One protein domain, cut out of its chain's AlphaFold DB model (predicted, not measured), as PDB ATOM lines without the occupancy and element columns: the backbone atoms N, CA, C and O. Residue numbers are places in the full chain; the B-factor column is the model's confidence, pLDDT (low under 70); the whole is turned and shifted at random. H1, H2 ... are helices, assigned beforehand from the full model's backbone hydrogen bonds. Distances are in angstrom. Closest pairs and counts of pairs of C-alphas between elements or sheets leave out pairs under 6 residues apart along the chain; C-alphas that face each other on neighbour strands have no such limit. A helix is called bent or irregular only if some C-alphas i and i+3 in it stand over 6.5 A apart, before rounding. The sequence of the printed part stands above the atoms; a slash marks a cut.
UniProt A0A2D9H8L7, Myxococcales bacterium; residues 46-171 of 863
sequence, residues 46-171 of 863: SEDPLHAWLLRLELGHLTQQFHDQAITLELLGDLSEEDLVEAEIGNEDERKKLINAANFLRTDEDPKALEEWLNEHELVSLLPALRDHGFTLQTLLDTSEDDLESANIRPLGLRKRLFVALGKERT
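Overview. This is residues 46 to 171 of the 863 residues of a protein of Myxococcales bacterium (UniProt A0A2D9H8L7). Two helical lobes lie end to end, with the long helix H4 standing between them. One lobe holds the hairpin of H1 and H2 with H3; the other holds the hairpin of H5 and H6 with the short H7, H8 and the long H9. The 126 printed residues have nine named helices, H1 to H9 in chain order, and no named strand: the class is all helix. The whole is compact, with a radius of gyration of the C-alphas of 15.3 A, and elongated, spanning 44 by 26 by 25 A.

Along the chain. H1, residues 49 to 56, begins with C-alpha 49 at (1.502, 50.299, 33.884) and is 10.8 A long. H2, residues 60 to 68, is 14.1 A and irregular, with C-alphas 61 and 64 7.1 A apart. H3, residues 81 to 86, is 8.8 A. H4, residues 92 to 106, is 21.3 A, from (8.221, 43.199, 55.532) to (12.193, 38.404, 35.185). H5, residues 111 to 120, is 15.0 A. H6, residues 124 to 132, is 13.7 A and irregular, with C-alphas 125 and 128 7.2 A apart. H7, residues 137 to 140, is 5.0 A, and H8, residues 145 to 150, is 8.9 A. H9, residues 156 to 169, is 19.9 A and ends at (10.297, 17.934, 42.797).

Arrangement. H1 and H2 form a hairpin and touch, the closest C-alphas being those of Leu 54 and Gly 60, 4.8 A apart, at a shallow tilt of 29 degrees, opposite ways. H3 touches H4 at residues 95 to 99 alone, with the C-alphas of Leu 84 and Arg 95 closest at 6.5 A and a steep tilt of 62 degrees. H4 is close to but not clearly touching H7, closest at the C-alphas of Asn 100 and Thr 139, 7.6 A. H4 and H8 are also close but not clearly touching, about perpendicular at 83 degrees, with the C-alphas of Asp 93 and Ser 150 closest at 7.5 A. H5 and H6 form a hairpin and touch, with the C-alphas of Leu 118 and Val 124 closest at 4.9 A, at a shallow tilt of 29 degrees. H5 and H7 only just touch, with 3 pairs of C-alphas within 8 A, the closest being Leu 114 and Leu 137 at 5.2 A. H8 and H9 are close but not clearly touching, the C-alphas of Glu 145 and Arg 159 being closest at 7.2 A; H9 is near H5. Every O i to N i+4 pair is within hydrogen-bond range in H1, H3, H8 and H9; the figures are 3 of 5 in H2, 10 of 11 in H4, 5 of 6 in H5 and 3 of 5 in H6, and H7 is too short for such a pair.

Size, cuts and confidence. The C-alphas farthest apart are those of Ser 46 and Thr 171, 45.5 A. The printed part has no cut. The link from H2 to H3 is long, 12 residues; the others are tight. The mean pLDDT of the printed part is 86.5; residues 46 to 47, 107 to 109, 156 and 171 are under 70.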
ATOM      1  N   SER A  46      -4.852  56.193  35.168       53.06
ATOM      2  CA  SER A  46      -5.424  54.994  34.533       53.06
ATOM      3  C   SER A  46      -4.546  54.360  33.440       53.06
ATOM      4  O   SER A  46      -4.840  53.242  33.018       53.06
ATOM      5  N   GLU A  47      -3.472  55.037  33.009       64.69
ATOM      6  CA  GLU A  47      -2.557  54.547  31.962       64.69
ATOM      7  C   GLU A  47      -1.153  54.180  32.465       64.69
ATOM      8  O   GLU A  47      -0.369  53.642  31.686       64.69
ATOM      9  N   ASP A  48      -0.821  54.411  33.741       85.12
ATOM     10  CA  ASP A  48       0.489  54.020  34.268       85.12
ATOM     11  C   ASP A  48       0.559  52.493  34.506       85.12
ATOM     12  O   ASP A  48      -0.145  51.963  35.379       85.12
ATOM     13  N   PRO A  49       1.390  51.748  33.745       86.75
ATOM     14  CA  PRO A  49       1.502  50.299  33.884       86.75
ATOM     15  C   PRO A  49       2.018  49.881  35.265       86.75
ATOM     16  O   PRO A  49       1.667  48.793  35.729       86.75
ATOM     17  N   LEU A  50       2.799  50.736  35.935       89.88
ATOM     18  CA  LEU A  50       3.280  50.488  37.289       89.88
ATOM     19  C   LEU A  50       2.129  50.556  38.300       89.88
ATOM     20  O   LEU A  50       1.921  49.599  39.047       89.88
ATOM     21  N   HIS A  51       1.328  51.624  38.270       91.50
ATOM     22  CA  HIS A  51       0.127  51.744  39.098       91.50
ATOM     23  C   HIS A  51      -0.839  50.564  38.913       91.50
ATOM     24  O   HIS A  51      -1.305  49.963  39.885       91.50
ATOM     25  N   ALA A  52      -1.110  50.179  37.661       86.12
ATOM     26  CA  ALA A  52      -1.998  49.062  37.347       86.12
ATOM     27  C   ALA A  52      -1.459  47.715  37.862       86.12
ATOM     28  O   ALA A  52      -2.239  46.859  38.292       86.12
ATOM     29  N   TRP A  53      -0.140  47.518  37.827       90.38
ATOM     30  CA  TRP A  53       0.509  46.323  38.359       90.38
ATOM     31  C   TRP A  53       0.456  46.284  39.892       90.38
ATOM     32  O   TRP A  53       0.007  45.286  40.458       90.38
ATOM     33  N   LEU A  54       0.779  47.392  40.565       90.38
ATOM     34  CA  LEU A  54       0.699  47.509  42.026       90.38
ATOM     35  C   LEU A  54      -0.732  47.327  42.549       90.38
ATOM     36  O   LEU A  54      -0.935  46.668  43.569       90.38
ATOM     37  N   LEU A  55      -1.744  47.836  41.839       87.12
ATOM     38  CA  LEU A  55      -3.151  47.617  42.192       87.12
ATOM     39  C   LEU A  55      -3.550  46.137  42.165       87.12
ATOM     40  O   LEU A  55      -4.320  45.708  43.022       87.12
ATOM     41  N   ARG A  56      -3.016  45.342  41.227       82.88
ATOM     42  CA  ARG A  56      -3.278  43.890  41.171       82.88
ATOM     43  C   ARG A  56      -2.687  43.143  42.360       82.88
ATOM     44  O   ARG A  56      -3.256  42.142  42.777       82.88
ATOM     45  N   LEU A  57      -1.587  43.646  42.916       85.38
ATOM     46  CA  LEU A  57      -0.962  43.104  44.123       85.38
ATOM     47  C   LEU A  57      -1.579  43.656  45.413       85.38
ATOM     48  O   LEU A  57      -1.090  43.339  46.493       85.38
ATOM     49  N   GLU A  58      -2.636  44.469  45.331       90.00
ATOM     50  CA  GLU A  58      -3.223  45.191  46.472       90.00
ATOM     51  C   GLU A  58      -2.249  46.195  47.131       90.00
ATOM     52  O   GLU A  58      -2.456  46.642  48.255       90.00
ATOM     53  N   LEU A  59      -1.209  46.608  46.401       93.62
ATOM     54  CA  LEU A  59      -0.164  47.544  46.832       93.62
ATOM     55  C   LEU A  59      -0.274  48.906  46.135       93.62
ATOM     56  O   LEU A  59       0.690  49.662  46.060       93.62
ATOM     57  N   GLY A  60      -1.464  49.258  45.634       92.25
ATOM     58  CA  GLY A  60      -1.683  50.513  44.902       92.25
ATOM     59  C   GLY A  60      -1.326  51.773  45.700       92.25
ATOM     60  O   GLY A  60      -0.996  52.799  45.108       92.25
ATOM     61  N   HIS A  61      -1.321  51.693  47.033       93.94
ATOM     62  CA  HIS A  61      -0.915  52.790  47.911       93.94
ATOM     63  C   HIS A  61       0.589  53.124  47.826       93.94
ATOM     64  O   HIS A  61       0.963  54.252  48.135       93.94
ATOM     65  N   LEU A  62       1.430  52.198  47.346       95.31
ATOM     66  CA  LEU A  62       2.871  52.412  47.157       95.31
ATOM     67  C   LEU A  62       3.200  53.162  45.854       95.31
ATOM     68  O   LEU A  62       4.327  53.600  45.666       95.31
ATOM     69  N   THR A  63       2.231  53.366  44.955       93.44
ATOM     70  CA  THR A  63       2.474  53.953  43.619       93.44
ATOM     71  C   THR A  63       3.182  55.306  43.681       93.44
ATOM     72  O   THR A  63       4.138  55.539  42.948       93.44
ATOM     73  N   GLN A  64       2.744  56.194  44.580       90.25
ATOM     74  CA  GLN A  64       3.362  57.513  44.717       90.25
ATOM     75  C   GLN A  64       4.812  57.402  45.207       90.25
ATOM     76  O   GLN A  64       5.675  58.078  44.668       90.25
ATOM     77  N   GLN A  65       5.092  56.502  46.155       93.38
ATOM     78  CA  GLN A  65       6.447  56.279  46.675       93.38
ATOM     79  C   GLN A  65       7.389  55.752  45.588       93.38
ATOM     80  O   GLN A  65       8.514  56.226  45.460       93.38
ATOM     81  N   PHE A  66       6.914  54.827  44.749       93.50
ATOM     82  CA  PHE A  66       7.692  54.330  43.616       93.50
ATOM     83  C   PHE A  66       7.965  55.425  42.573       93.50
ATOM     84  O   PHE A  66       9.077  55.509  42.056       93.50
ATOM     85  N   HIS A  67       6.992  56.300  42.295       91.88
ATOM     86  CA  HIS A  67       7.208  57.453  41.416       91.88
ATOM     87  C   HIS A  67       8.187  58.472  41.998       91.88
ATOM     88  O   HIS A  67       9.044  58.965  41.265       91.88
ATOM     89  N   ASP A  68       8.082  58.767  43.294       90.38
ATOM     90  CA  ASP A  68       8.956  59.721  43.983       90.38
ATOM     91  C   ASP A  68      10.421  59.240  43.978       90.38
ATOM     92  O   ASP A  68      11.337  60.053  43.863       90.38
ATOM     93  N   GLN A  69      10.636  57.918  44.008       92.75
ATOM     94  CA  GLN A  69      11.948  57.266  43.887       92.75
ATOM     95  C   GLN A  69      12.353  56.945  42.433       92.75
ATOM     96  O   GLN A  69      13.383  56.317  42.198       92.75
ATOM     97  N   ALA A  70      11.559  57.367  41.439       92.19
ATOM     98  CA  ALA A  70      11.766  57.092  40.013       92.19
ATOM     99  C   ALA A  70      11.930  55.595  39.658       92.19
ATOM    100  O   ALA A  70      12.586  55.246  38.673       92.19
ATOM    101  N   ILE A  71      11.305  54.705  40.430       91.19
ATOM    102  CA  ILE A  71      11.314  53.261  40.194       91.19
ATOM    103  C   ILE A  71      10.283  52.933  39.110       91.19
ATOM    104  O   ILE A  71       9.085  53.145  39.288       91.19
ATOM    105  N   THR A  72      10.739  52.396  37.980       90.94
ATOM    106  CA  THR A  72       9.878  51.955  36.870       90.94
ATOM    107  C   THR A  72       9.593  50.451  36.938       90.94
ATOM    108  O   THR A  72      10.279  49.702  37.633       90.94
ATOM    109  N   LEU A  73       8.598  49.980  36.172       86.62
ATOM    110  CA  LEU A  73       8.267  48.548  36.077       86.62
ATOM    111  C   LEU A  73       9.447  47.688  35.588       86.62
ATOM    112  O   LEU A  73       9.555  46.527  35.965       86.62
ATOM    113  N   GLU A  74      10.342  48.263  34.782       83.75
ATOM    114  CA  GLU A  74      11.553  47.592  34.293       83.75
ATOM    115  C   GLU A  74      12.613  47.431  35.394       83.75
ATOM    116  O   GLU A  74      13.292  46.411  35.443       83.75
ATOM    117  N   LEU A  75      12.720  48.406  36.306       87.00
ATOM    118  CA  LEU A  75      13.683  48.391  37.412       87.00
ATOM    119  C   LEU A  75      13.232  47.514  38.582       87.00
ATOM    120  O   LEU A  75      14.071  47.039  39.339       87.00
ATOM    121  N   LEU A  76      11.925  47.266  38.714       86.19
ATOM    122  CA  LEU A  76      11.335  46.471  39.794       86.19
ATOM    123  C   LEU A  76      11.979  45.086  39.943       86.19
ATOM    124  O   LEU A  76      12.144  44.611  41.061       86.19
ATOM    125  N   GLY A  77      12.358  44.454  38.830       80.19
ATOM    126  CA  GLY A  77      13.015  43.148  38.844       80.19
ATOM    127  C   GLY A  77      14.414  43.161  39.471       80.19
ATOM    128  O   GLY A  77      14.855  42.135  39.991       80.19
ATOM    129  N   ASP A  78      15.116  44.289  39.413       85.12
ATOM    130  CA  ASP A  78      16.500  44.413  39.876       85.12
ATOM    131  C   ASP A  78      16.615  44.950  41.311       85.12
ATOM    132  O   ASP A  78      17.725  45.022  41.834       85.12
ATOM    133  N   LEU A  79      15.491  45.276  41.960       88.44
ATOM    134  CA  LEU A  79      15.478  45.749  43.343       88.44
ATOM    135  C   LEU A  79      15.749  44.609  44.327       88.44
ATOM    136  O   LEU A  79      15.067  43.581  44.334       88.44
ATOM    137  N   SER A  80      16.731  44.828  45.194       90.19
ATOM    138  CA  SER A  80      16.982  44.017  46.382       90.19
ATOM    139  C   SER A  80      16.015  44.370  47.518       90.19
ATOM    140  O   SER A  80      15.298  45.374  47.470       90.19
ATOM    141  N   GLU A  81      15.977  43.546  48.569       90.25
ATOM    142  CA  GLU A  81      15.187  43.882  49.757       90.25
ATOM    143  C   GLU A  81      15.708  45.162  50.424       90.25
ATOM    144  O   GLU A  81      14.912  45.972  50.902       90.25
ATOM    145  N   GLU A  82      17.024  45.378  50.398       92.00
ATOM    146  CA  GLU A  82      17.669  46.590  50.891       92.00
ATOM    147  C   GLU A  82      17.200  47.843  50.135       92.00
ATOM    148  O   GLU A  82      16.882  48.844  50.778       92.00
ATOM    149  N   ASP A  83      17.056  47.767  48.807       93.06
ATOM    150  CA  ASP A  83      16.571  48.889  47.987       93.06
ATOM    151  C   ASP A  83      15.111  49.246  48.319       93.06
ATOM    152  O   ASP A  83      14.732  50.417  48.338       93.06
ATOM    153  N   LEU A  84      14.274  48.248  48.635       94.38
ATOM    154  CA  LEU A  84      12.886  48.480  49.053       94.38
ATOM    155  C   LEU A  84      12.792  49.091  50.459       94.38
ATOM    156  O   LEU A  84      11.871  49.862  50.738       94.38
ATOM    157  N   VAL A  85      13.734  48.768  51.350       93.75
ATOM    158  CA  VAL A  85      13.858  49.434  52.657       93.75
ATOM    159  C   VAL A  85      14.314  50.884  52.479       93.75
ATOM    160  O   VAL A  85      13.783  51.766  53.154       93.75
ATOM    161  N   GLU A  86      15.249  51.145  51.562       90.50
ATOM    162  CA  GLU A  86      15.708  52.500  51.225       90.50
ATOM    163  C   GLU A  86      14.603  53.336  50.555       90.50
ATOM    164  O   GLU A  86      14.488  54.531  50.824       90.50
ATOM    165  N   ALA A  87      13.702  52.693  49.807       89.19
ATOM    166  CA  ALA A  87      12.475  53.289  49.273       89.19
ATOM    167  C   ALA A  87      11.364  53.515  50.328       89.19
ATOM    168  O   ALA A  87      10.222  53.804  49.970       89.19
ATOM    169  N   GLU A  88      11.680  53.389  51.622       92.81
ATOM    170  CA  GLU A  88      10.782  53.593  52.769       92.81
ATOM    171  C   GLU A  88       9.601  52.603  52.872       92.81
ATOM    172  O   GLU A  88       8.621  52.854  53.583       92.81
ATOM    173  N   ILE A  89       9.691  51.427  52.240       92.25
ATOM    174  CA  ILE A  89       8.663  50.378  52.344       92.25
ATOM    175  C   ILE A  89       8.919  49.565  53.614       92.25
ATOM    176  O   ILE A  89       9.555  48.509  53.619       92.25
ATOM    177  N   GLY A  90       8.438  50.087  54.744       84.00
ATOM    178  CA  GLY A  90       8.712  49.529  56.072       84.00
ATOM    179  C   GLY A  90       8.079  48.160  56.351       84.00
ATOM    180  O   GLY A  90       8.583  47.421  57.200       84.00
ATOM    181  N   ASN A  91       7.016  47.785  55.634       92.06
ATOM    182  CA  ASN A  91       6.297  46.532  55.860       92.06
ATOM    183  C   ASN A  91       7.007  45.339  55.188       92.06
ATOM    184  O   ASN A  91       7.111  45.272  53.965       92.06
ATOM    185  N   GLU A  92       7.485  44.387  55.995       88.75
ATOM    186  CA  GLU A  92       8.221  43.199  55.532       88.75
ATOM    187  C   GLU A  92       7.395  42.307  54.594       88.75
ATOM    188  O   GLU A  92       7.919  41.823  53.592       88.75
ATOM    189  N   ASP A  93       6.097  42.144  54.863       82.81
ATOM    190  CA  ASP A  93       5.217  41.320  54.030       82.81
ATOM    191  C   ASP A  93       5.009  41.946  52.643       82.81
ATOM    192  O   ASP A  93       4.977  41.246  51.630       82.81
ATOM    193  N   GLU A  94       4.916  43.276  52.581       91.25
ATOM    194  CA  GLU A  94       4.785  44.014  51.322       91.25
ATOM    195  C   GLU A  94       6.081  43.951  50.511       91.25
ATOM    196  O   GLU A  94       6.021  43.711  49.304       91.25
ATOM    197  N   ARG A  95       7.249  44.066  51.165       92.81
ATOM    198  CA  ARG A  95       8.555  43.887  50.507       92.81
ATOM    199  C   ARG A  95       8.704  42.487  49.917       92.81
ATOM    200  O   ARG A  95       9.028  42.359  48.740       92.81
ATOM    201  N   LYS A  96       8.395  41.437  50.686       85.88
ATOM    202  CA  LYS A  96       8.425  40.045  50.199       85.88
ATOM    203  C   LYS A  96       7.468  39.826  49.027       85.88
ATOM    204  O   LYS A  96       7.841  39.202  48.034       85.88
ATOM    205  N   LYS A  97       6.252  40.380  49.106       85.88
ATOM    206  CA  LYS A  97       5.256  40.312  48.025       85.88
ATOM    207  C   LYS A  97       5.746  41.010  46.752       85.88
ATOM    208  O   LYS A  97       5.565  40.463  45.666       85.88
ATOM    209  N   LEU A  98       6.394  42.171  46.878       89.31
ATOM    210  CA  LEU A  98       6.986  42.907  45.757       89.31
ATOM    211  C   LEU A  98       8.142  42.146  45.110       89.31
ATOM    212  O   LEU A  98       8.130  41.994  43.895       89.31
ATOM    213  N   ILE A  99       9.087  41.624  45.898       87.06
ATOM    214  CA  ILE A  99      10.241  40.862  45.386       87.06
ATOM    215  C   ILE A  99       9.770  39.614  44.635       87.06
ATOM    216  O   ILE A  99      10.208  39.358  43.515       87.06
ATOM    217  N   ASN A 100       8.832  38.856  45.209       82.31
ATOM    218  CA  ASN A 100       8.302  37.655  44.564       82.31
ATOM    219  C   ASN A 100       7.571  37.992  43.257       82.31
ATOM    220  O   ASN A 100       7.833  37.381  42.222       82.31
ATOM    221  N   ALA A 101       6.708  39.010  43.273       83.06
ATOM    222  CA  ALA A 101       6.004  39.447  42.073       83.06
ATOM    223  C   ALA A 101       6.947  40.044  41.013       83.06
ATOM    224  O   ALA A 101       6.708  39.873  39.818       83.06
ATOM    225  N   ALA A 102       8.024  40.718  41.416       84.12
ATOM    226  CA  ALA A 102       9.025  41.266  40.507       84.12
ATOM    227  C   ALA A 102       9.903  40.169  39.880       84.12
ATOM    228  O   ALA A 102      10.200  40.221  38.687       84.12
ATOM    229  N   ASN A 103      10.234  39.115  40.632       77.69
ATOM    230  CA  ASN A 103      10.915  37.930  40.100       77.69
ATOM    231  C   ASN A 103      10.083  37.216  39.021       77.69
ATOM    232  O   ASN A 103      10.643  36.682  38.060       77.69
ATOM    233  N   PHE A 104       8.751  37.270  39.122       73.94
ATOM    234  CA  PHE A 104       7.840  36.788  38.080       73.94
ATOM    235  C   PHE A 104       7.961  37.585  36.769       73.94
ATOM    236  O   PHE A 104       7.764  37.035  35.692       73.94
ATOM    237  N   LEU A 105       8.311  38.876  36.830       76.12
ATOM    238  CA  LEU A 105       8.552  39.693  35.632       76.12
ATOM    239  C   LEU A 105       9.896  39.369  34.955       76.12
ATOM    240  O   LEU A 105      10.056  39.655  33.772       76.12
ATOM    241  N   ARG A 106      10.853  38.776  35.688       71.88
ATOM    242  CA  ARG A 106      12.193  38.404  35.185       71.88
ATOM    243  C   ARG A 106      12.287  36.995  34.632       71.88
ATOM    244  O   ARG A 106      13.201  36.699  33.866       71.88
ATOM    245  N   THR A 107      11.428  36.103  35.099       67.12
ATOM    246  CA  THR A 107      11.517  34.689  34.759       67.12
ATOM    247  C   THR A 107      10.810  34.443  33.429       67.12
ATOM    248  O   THR A 107       9.599  34.582  33.329       67.12
ATOM    249  N   ASP A 108      11.559  33.990  32.418       62.00
ATOM    250  CA  ASP A 108      11.017  33.405  31.173       62.00
ATOM    251  C   ASP A 108      10.297  32.054  31.429       62.00
ATOM    252  O   ASP A 108      10.065  31.269  30.505       62.00
ATOM    253  N   GLU A 109       9.972  31.732  32.687       67.25
ATOM    254  CA  GLU A 109       9.238  30.520  33.034       67.25
ATOM    255  C   GLU A 109       7.834  30.599  32.435       67.25
ATOM    256  O   GLU A 109       7.086  31.547  32.680       67.25
ATOM    257  N   ASP A 110       7.465  29.583  31.649       72.75
ATOM    258  CA  ASP A 110       6.120  29.487  31.093       72.75
ATOM    259  C   ASP A 110       5.119  29.508  32.262       72.75
ATOM    260  O   ASP A 110       5.156  28.604  33.105       72.75
ATOM    261  N   PRO A 111       4.201  30.490  32.347       71.31
ATOM    262  CA  PRO A 111       3.197  30.541  33.408       71.31
ATOM    263  C   PRO A 111       2.331  29.273  33.466       71.31
ATOM    264  O   PRO A 111       1.694  29.014  34.489       71.31
ATOM    265  N   LYS A 112       2.323  28.461  32.401       84.06
ATOM    266  CA  LYS A 112       1.687  27.142  32.386       84.06
ATOM    267  C   LYS A 112       2.438  26.082  33.184       84.06
ATOM    268  O   LYS A 112       1.789  25.164  33.663       84.06
ATOM    269  N   ALA A 113       3.751  26.198  33.385       87.62
ATOM    270  CA  ALA A 113       4.543  25.184  34.083       87.62
ATOM    271  C   ALA A 113       4.072  24.983  35.534       87.62
ATOM    272  O   ALA A 113       3.898  23.851  35.983       87.62
ATOM    273  N   LEU A 114       3.778  26.073  36.255       91.69
ATOM    274  CA  LEU A 114       3.216  25.992  37.607       91.69
ATOM    275  C   LEU A 114       1.795  25.404  37.604       91.69
ATOM    276  O   LEU A 114       1.449  24.616  38.483       91.69
ATOM    277  N   GLU A 115       0.967  25.774  36.625       93.12
ATOM    278  CA  GLU A 115      -0.399  25.254  36.487       93.12
ATOM    279  C   GLU A 115      -0.407  23.751  36.178       93.12
ATOM    280  O   GLU A 115      -1.136  22.998  36.827       93.12
ATOM    281  N   GLU A 116       0.435  23.300  35.249       93.12
ATOM    282  CA  GLU A 116       0.609  21.891  34.890       93.12
ATOM    283  C   GLU A 116       1.136  21.075  36.077       93.12
ATOM    284  O   GLU A 116       0.564  20.029  36.396       93.12
ATOM    285  N   TRP A 117       2.132  21.593  36.803       95.00
ATOM    286  CA  TRP A 117       2.687  20.946  37.995       95.00
ATOM    287  C   TRP A 117       1.665  20.835  39.140       95.00
ATOM    288  O   TRP A 117       1.492  19.779  39.756       95.00
ATOM    289  N   LEU A 118       0.904  21.904  39.404       95.31
ATOM    290  CA  LEU A 118      -0.184  21.865  40.386       95.31
ATOM    291  C   LEU A 118      -1.300  20.907  39.955       95.31
ATOM    292  O   LEU A 118      -1.939  20.293  40.814       95.31
ATOM    293  N   ASN A 119      -1.543  20.756  38.654       93.06
ATOM    294  CA  ASN A 119      -2.515  19.806  38.123       93.06
ATOM    295  C   ASN A 119      -2.068  18.354  38.308       93.06
ATOM    296  O   ASN A 119      -2.864  17.537  38.777       93.06
ATOM    297  N   GLU A 120      -0.794  18.051  38.062       93.31
ATOM    298  CA  GLU A 120      -0.208  16.726  38.302       93.31
ATOM    299  C   GLU A 120      -0.333  16.280  39.771       93.31
ATOM    300  O   GLU A 120      -0.513  15.096  40.067       93.31
ATOM    301  N   HIS A 121      -0.296  17.225  40.713       92.56
ATOM    302  CA  HIS A 121      -0.385  16.943  42.149       92.56
ATOM    303  C   HIS A 121      -1.770  17.157  42.776       92.56
ATOM    304  O   HIS A 121      -1.914  17.053  44.001       92.56
ATOM    305  N   GLU A 122      -2.798  17.407  41.959       93.44
ATOM    306  CA  GLU A 122      -4.171  17.696  42.401       93.44
ATOM    307  C   GLU A 122      -4.255  18.902  43.365       93.44
ATOM    308  O   GLU A 122      -5.022  18.909  44.332       93.44
ATOM    309  N   LEU A 123      -3.433  19.926  43.116       95.81
ATOM    310  CA  LEU A 123      -3.301  21.159  43.899       95.81
ATOM    311  C   LEU A 123      -3.688  22.422  43.104       95.81
ATOM    312  O   LEU A 123      -3.449  23.530  43.578       95.81
ATOM    313  N   VAL A 124      -4.356  22.286  41.948       94.25
ATOM    314  CA  VAL A 124      -4.803  23.406  41.077       94.25
ATOM    315  C   VAL A 124      -5.597  24.474  41.827       94.25
ATOM    316  O   VAL A 124      -5.542  25.650  41.484       94.25
ATOM    317  N   SER A 125      -6.310  24.104  42.896       91.94
ATOM    318  CA  SER A 125      -7.043  25.066  43.726       91.94
ATOM    319  C   SER A 125      -6.155  26.129  44.383       91.94
ATOM    320  O   SER A 125      -6.677  27.145  44.824       91.94
ATOM    321  N   LEU A 126      -4.842  25.888  44.484       93.69
ATOM    322  CA  LEU A 126      -3.867  26.841  45.016       93.69
ATOM    323  C   LEU A 126      -3.374  27.840  43.961       93.69
ATOM    324  O   LEU A 126      -2.793  28.852  44.338       93.69
ATOM    325  N   LEU A 127      -3.628  27.596  42.669       92.94
ATOM    326  CA  LEU A 127      -3.096  28.407  41.571       92.94
ATOM    327  C   LEU A 127      -3.444  29.903  41.686       92.94
ATOM    328  O   LEU A 127      -2.525  30.699  41.526       92.94
ATOM    329  N   PRO A 128      -4.691  30.326  42.006       88.38
ATOM    330  CA  PRO A 128      -4.994  31.750  42.157       88.38
ATOM    331  C   PRO A 128      -4.192  32.385  43.295       88.38
ATOM    332  O   PRO A 128      -3.499  33.366  43.074       88.38
ATOM    333  N   ALA A 129      -4.181  31.761  44.479       87.12
ATOM    334  CA  ALA A 129      -3.463  32.286  45.638       87.12
ATOM    335  C   ALA A 129      -1.949  32.374  45.394       87.12
ATOM    336  O   ALA A 129      -1.327  33.364  45.761       87.12
ATOM    337  N   LEU A 130      -1.363  31.365  44.746       91.31
ATOM    338  CA  LEU A 130       0.060  31.357  44.416       91.31
ATOM    339  C   LEU A 130       0.405  32.413  43.359       91.31
ATOM    340  O   LEU A 130       1.382  33.138  43.517       91.31
ATOM    341  N   ARG A 131      -0.433  32.565  42.330       85.69
ATOM    342  CA  ARG A 131      -0.236  33.557  41.268       85.69
ATOM    343  C   ARG A 131      -0.412  34.991  41.763       85.69
ATOM    344  O   ARG A 131       0.388  35.851  41.411       85.69
ATOM    345  N   ASP A 132      -1.410  35.232  42.608       80.56
ATOM    346  CA  ASP A 132      -1.693  36.550  43.192       80.56
ATOM    347  C   ASP A 132      -0.568  37.015  44.141       80.56
ATOM    348  O   ASP A 132      -0.415  38.211  44.389       80.56
ATOM    349  N   HIS A 133       0.251  36.080  44.639       83.69
ATOM    350  CA  HIS A 133       1.440  36.352  45.458       83.69
ATOM    351  C   HIS A 133       2.761  36.201  44.685       83.69
ATOM    352  O   HIS A 133       3.830  36.227  45.291       83.69
ATOM    353  N   GLY A 134       2.703  36.062  43.355       82.88
ATOM    354  CA  GLY A 134       3.886  36.041  42.494       82.88
ATOM    355  C   GLY A 134       4.730  34.770  42.583       82.88
ATOM    356  O   GLY A 134       5.869  34.776  42.128       82.88
ATOM    357  N   PHE A 135       4.209  33.676  43.142       88.00
ATOM    358  CA  PHE A 135       4.950  32.420  43.172       88.00
ATOM    359  C   PHE A 135       5.037  31.809  41.769       88.00
ATOM    360  O   PHE A 135       4.020  31.530  41.131       88.00
ATOM    361  N   THR A 136       6.258  31.546  41.318       89.19
ATOM    362  CA  THR A 136       6.593  30.601  40.244       89.19
ATOM    363  C   THR A 136       6.929  29.218  40.807       89.19
ATOM    364  O   THR A 136       7.110  29.077  42.016       89.19
ATOM    365  N   LEU A 137       7.068  28.192  39.955       90.50
ATOM    366  CA  LEU A 137       7.493  26.859  40.406       90.50
ATOM    367  C   LEU A 137       8.859  26.920  41.106       90.50
ATOM    368  O   LEU A 137       9.014  26.345  42.183       90.50
ATOM    369  N   GLN A 138       9.807  27.680  40.554       84.94
ATOM    370  CA  GLN A 138      11.134  27.844  41.136       84.94
ATOM    371  C   GLN A 138      11.094  28.542  42.502       84.94
ATOM    372  O   GLN A 138      11.686  28.055  43.459       84.94
ATOM    373  N   THR A 139      10.341  29.636  42.637       86.88
ATOM    374  CA  THR A 139      10.194  30.306  43.946       86.88
ATOM    375  C   THR A 139       9.455  29.423  44.960       86.88
ATOM    376  O   THR A 139       9.824  29.398  46.136       86.88
ATOM    377  N   LEU A 140       8.483  28.608  44.513       91.69
ATOM    378  CA  LEU A 140       7.794  27.619  45.349       91.69
ATOM    379  C   LEU A 140       8.775  26.590  45.923       91.69
ATOM    380  O   LEU A 140       8.621  26.144  47.063       91.69
ATOM    381  N   LEU A 141       9.806  26.229  45.152       89.75
ATOM    382  CA  LEU A 141      10.865  25.328  45.591       89.75
ATOM    383  C   LEU A 141      11.760  25.929  46.667       89.75
ATOM    384  O   LEU A 141      12.423  25.138  47.314       89.75
ATOM    385  N   ASP A 142      11.735  27.225  46.954       86.75
ATOM    386  CA  ASP A 142      12.512  27.827  48.052       86.75
ATOM    387  C   ASP A 142      11.626  28.389  49.178       86.75
ATOM    388  O   ASP A 142      12.117  28.831  50.213       86.75
ATOM    389  N   THR A 143      10.305  28.278  49.023       88.88
ATOM    390  CA  THR A 143       9.298  28.835  49.937       88.88
ATOM    391  C   THR A 143       9.256  28.109  51.293       88.88
ATOM    392  O   THR A 143       9.337  26.872  51.360       88.88
ATOM    393  N   SER A 144       9.101  28.867  52.386       90.56
ATOM    394  CA  SER A 144       8.904  28.359  53.752       90.56
ATOM    395  C   SER A 144       7.420  28.171  54.109       90.56
ATOM    396  O   SER A 144       6.517  28.555  53.368       90.56
ATOM    397  N   GLU A 145       7.123  27.503  55.231       85.69
ATOM    398  CA  GLU A 145       5.727  27.265  55.636       85.69
ATOM    399  C   GLU A 145       5.013  28.555  56.057       85.69
ATOM    400  O   GLU A 145       3.801  28.660  55.847       85.69
ATOM    401  N   ASP A 146       5.773  29.529  56.561       83.19
ATOM    402  CA  ASP A 146       5.290  30.848  56.968       83.19
ATOM    403  C   ASP A 146       4.942  31.702  55.739       83.19
ATOM    404  O   ASP A 146       3.880  32.320  55.699       83.19
ATOM    405  N   ASP A 147       5.740  31.631  54.668       86.12
ATOM    406  CA  ASP A 147       5.463  32.340  53.408       86.12
ATOM    407  C   ASP A 147       4.135  31.889  52.769       86.12
ATOM    408  O   ASP A 147       3.389  32.693  52.205       86.12
ATOM    409  N   LEU A 148       3.787  30.601  52.897       90.00
ATOM    410  CA  LEU A 148       2.497  30.072  52.435       90.00
ATOM    411  C   LEU A 148       1.326  30.517  53.324       90.00
ATOM    412  O   LEU A 148       0.206  30.666  52.826       90.00
ATOM    413  N   GLU A 149       1.546  30.718  54.627       83.75
ATOM    414  CA  GLU A 149       0.530  31.317  55.501       83.75
ATOM    415  C   GLU A 149       0.275  32.777  55.127       83.75
ATOM    416  O   GLU A 149      -0.895  33.165  55.002       83.75
ATOM    417  N   SER A 150       1.342  33.543  54.872       81.00
ATOM    418  CA  SER A 150       1.270  34.924  54.386       81.00
ATOM    419  C   SER A 150       0.581  35.014  53.021       81.00
ATOM    420  O   SER A 150      -0.202  35.931  52.792       81.00
ATOM    421  N   ALA A 151       0.730  33.992  52.168       80.81
ATOM    422  CA  ALA A 151      -0.003  33.840  50.905       80.81
ATOM    423  C   ALA A 151      -1.483  33.421  51.061       80.81
ATOM    424  O   ALA A 151      -2.150  33.036  50.095       80.81
ATOM    425  N   ASN A 152      -2.010  33.444  52.289       84.00
ATOM    426  CA  ASN A 152      -3.366  33.044  52.655       84.00
ATOM    427  C   ASN A 152      -3.692  31.551  52.414       84.00
ATOM    428  O   ASN A 152      -4.861  31.150  52.406       84.00
ATOM    429  N   ILE A 153      -2.680  30.683  52.307       89.38
ATOM    430  CA  ILE A 153      -2.843  29.222  52.207       89.38
ATOM    431  C   ILE A 153      -2.884  28.631  53.623       89.38
ATOM    432  O   ILE A 153      -2.028  27.871  54.065       89.38
ATOM    433  N   ARG A 154      -3.923  28.987  54.381       78.62
ATOM    434  CA  ARG A 154      -4.040  28.648  55.813       78.62
ATOM    435  C   ARG A 154      -4.217  27.152  56.126       78.62
ATOM    436  O   ARG A 154      -3.651  26.702  57.128       78.62
ATOM    437  N   PRO A 155      -4.975  26.350  55.345       86.25
ATOM    438  CA  PRO A 155      -5.237  24.960  55.711       86.25
ATOM    439  C   PRO A 155      -3.953  24.120  55.790       86.25
ATOM    440  O   PRO A 155      -3.301  23.870  54.775       86.25
ATOM    441  N   LEU A 156      -3.631  23.622  56.990       69.69
ATOM    442  CA  LEU A 156      -2.425  22.825  57.263       69.69
ATOM    443  C   LEU A 156      -2.298  21.619  56.316       69.69
ATOM    444  O   LEU A 156      -1.220  21.328  55.813       69.69
ATOM    445  N   GLY A 157      -3.413  20.945  56.013       75.56
ATOM    446  CA  GLY A 157      -3.421  19.803  55.094       75.56
ATOM    447  C   GLY A 157      -3.001  20.159  53.664       75.56
ATOM    448  O   GLY A 157      -2.289  19.381  53.032       75.56
ATOM    449  N   LEU A 158      -3.389  21.336  53.159       81.94
ATOM    450  CA  LEU A 158      -2.978  21.799  51.829       81.94
ATOM    451  C   LEU A 158      -1.502  22.196  51.822       81.94
ATOM    452  O   LEU A 158      -0.784  21.777  50.918       81.94
ATOM    453  N   ARG A 159      -1.028  22.890  52.864       91.12
ATOM    454  CA  ARG A 159       0.395  23.228  53.021       91.12
ATOM    455  C   ARG A 159       1.274  21.986  53.087       91.12
ATOM    456  O   ARG A 159       2.231  21.874  52.328       91.12
ATOM    457  N   LYS A 160       0.920  20.989  53.908       86.00
ATOM    458  CA  LYS A 160       1.684  19.733  53.985       86.00
ATOM    459  C   LYS A 160       1.657  18.953  52.670       86.00
ATOM    460  O   LYS A 160       2.685  18.402  52.290       86.00
ATOM    461  N   ARG A 161       0.531  18.921  51.946       84.25
ATOM    462  CA  ARG A 161       0.472  18.301  50.608       84.25
ATOM    463  C   ARG A 161       1.371  19.020  49.604       84.25
ATOM    464  O   ARG A 161       2.081  18.339  48.869       84.25
ATOM    465  N   LEU A 162       1.377  20.352  49.617       93.44
ATOM    466  CA  LEU A 162       2.252  21.160  48.771       93.44
ATOM    467  C   LEU A 162       3.728  20.900  49.094       93.44
ATOM    468  O   LEU A 162       4.495  20.612  48.186       93.44
ATOM    469  N   PHE A 163       4.117  20.858  50.373       91.62
ATOM    470  CA  PHE A 163       5.489  20.516  50.772       91.62
ATOM    471  C   PHE A 163       5.898  19.086  50.425       91.62
ATOM    472  O   PHE A 163       7.060  18.836  50.115       91.62
ATOM    473  N   VAL A 164       4.970  18.128  50.463       87.94
ATOM    474  CA  VAL A 164       5.248  16.758  50.012       87.94
ATOM    475  C   VAL A 164       5.463  16.720  48.499       87.94
ATOM    476  O   VAL A 164       6.364  16.016  48.050       87.94
ATOM    477  N   ALA A 165       4.670  17.467  47.726       90.44
ATOM    478  CA  ALA A 165       4.834  17.599  46.280       90.44
ATOM    479  C   ALA A 165       6.161  18.295  45.927       90.44
ATOM    480  O   ALA A 165       6.984  17.719  45.219       90.44
ATOM    481  N   LEU A 166       6.448  19.448  46.538       91.69
ATOM    482  CA  LEU A 166       7.727  20.157  46.405       91.69
ATOM    483  C   LEU A 166       8.910  19.290  46.837       91.69
ATOM    484  O   LEU A 166       9.962  19.293  46.211       91.69
ATOM    485  N   GLY A 167       8.733  18.486  47.884       83.75
ATOM    486  CA  GLY A 167       9.737  17.539  48.346       83.75
ATOM    487  C   GLY A 167       9.994  16.381  47.381       83.75
ATOM    488  O   GLY A 167      11.020  15.720  47.530       83.75
ATOM    489  N   LYS A 168       9.097  16.097  46.425       82.44
ATOM    490  CA  LYS A 168       9.360  15.176  45.308       82.44
ATOM    491  C   LYS A 168      10.144  15.900  44.217       82.44
ATOM    492  O   LYS A 168      11.208  15.404  43.848       82.44
ATOM    493  N   GLU A 169       9.690  17.090  43.835       86.38
ATOM    494  CA  GLU A 169      10.297  17.934  42.797       86.38
ATOM    495  C   GLU A 169      11.753  18.311  43.119       86.38
ATOM    496  O   GLU A 169      12.656  18.008  42.344       86.38
ATOM    497  N   ARG A 170      12.028  18.805  44.342       82.44
ATOM    498  CA  ARG A 170      13.385  19.134  44.840       82.44
ATOM    499  C   ARG A 170      14.374  17.969  44.760       82.44
ATOM    500  O   ARG A 170      15.580  18.174  44.838       82.44
ATOM    501  N   THR A 171      13.878  16.734  44.711       61.16
ATOM    502  CA  THR A 171      14.717  15.532  44.835       61.16
ATOM    503  C   THR A 171      14.803  14.698  43.567       61.16
ATOM    504  O   THR A 171      15.637  13.797  43.526       61.16
TER     505      THR A 171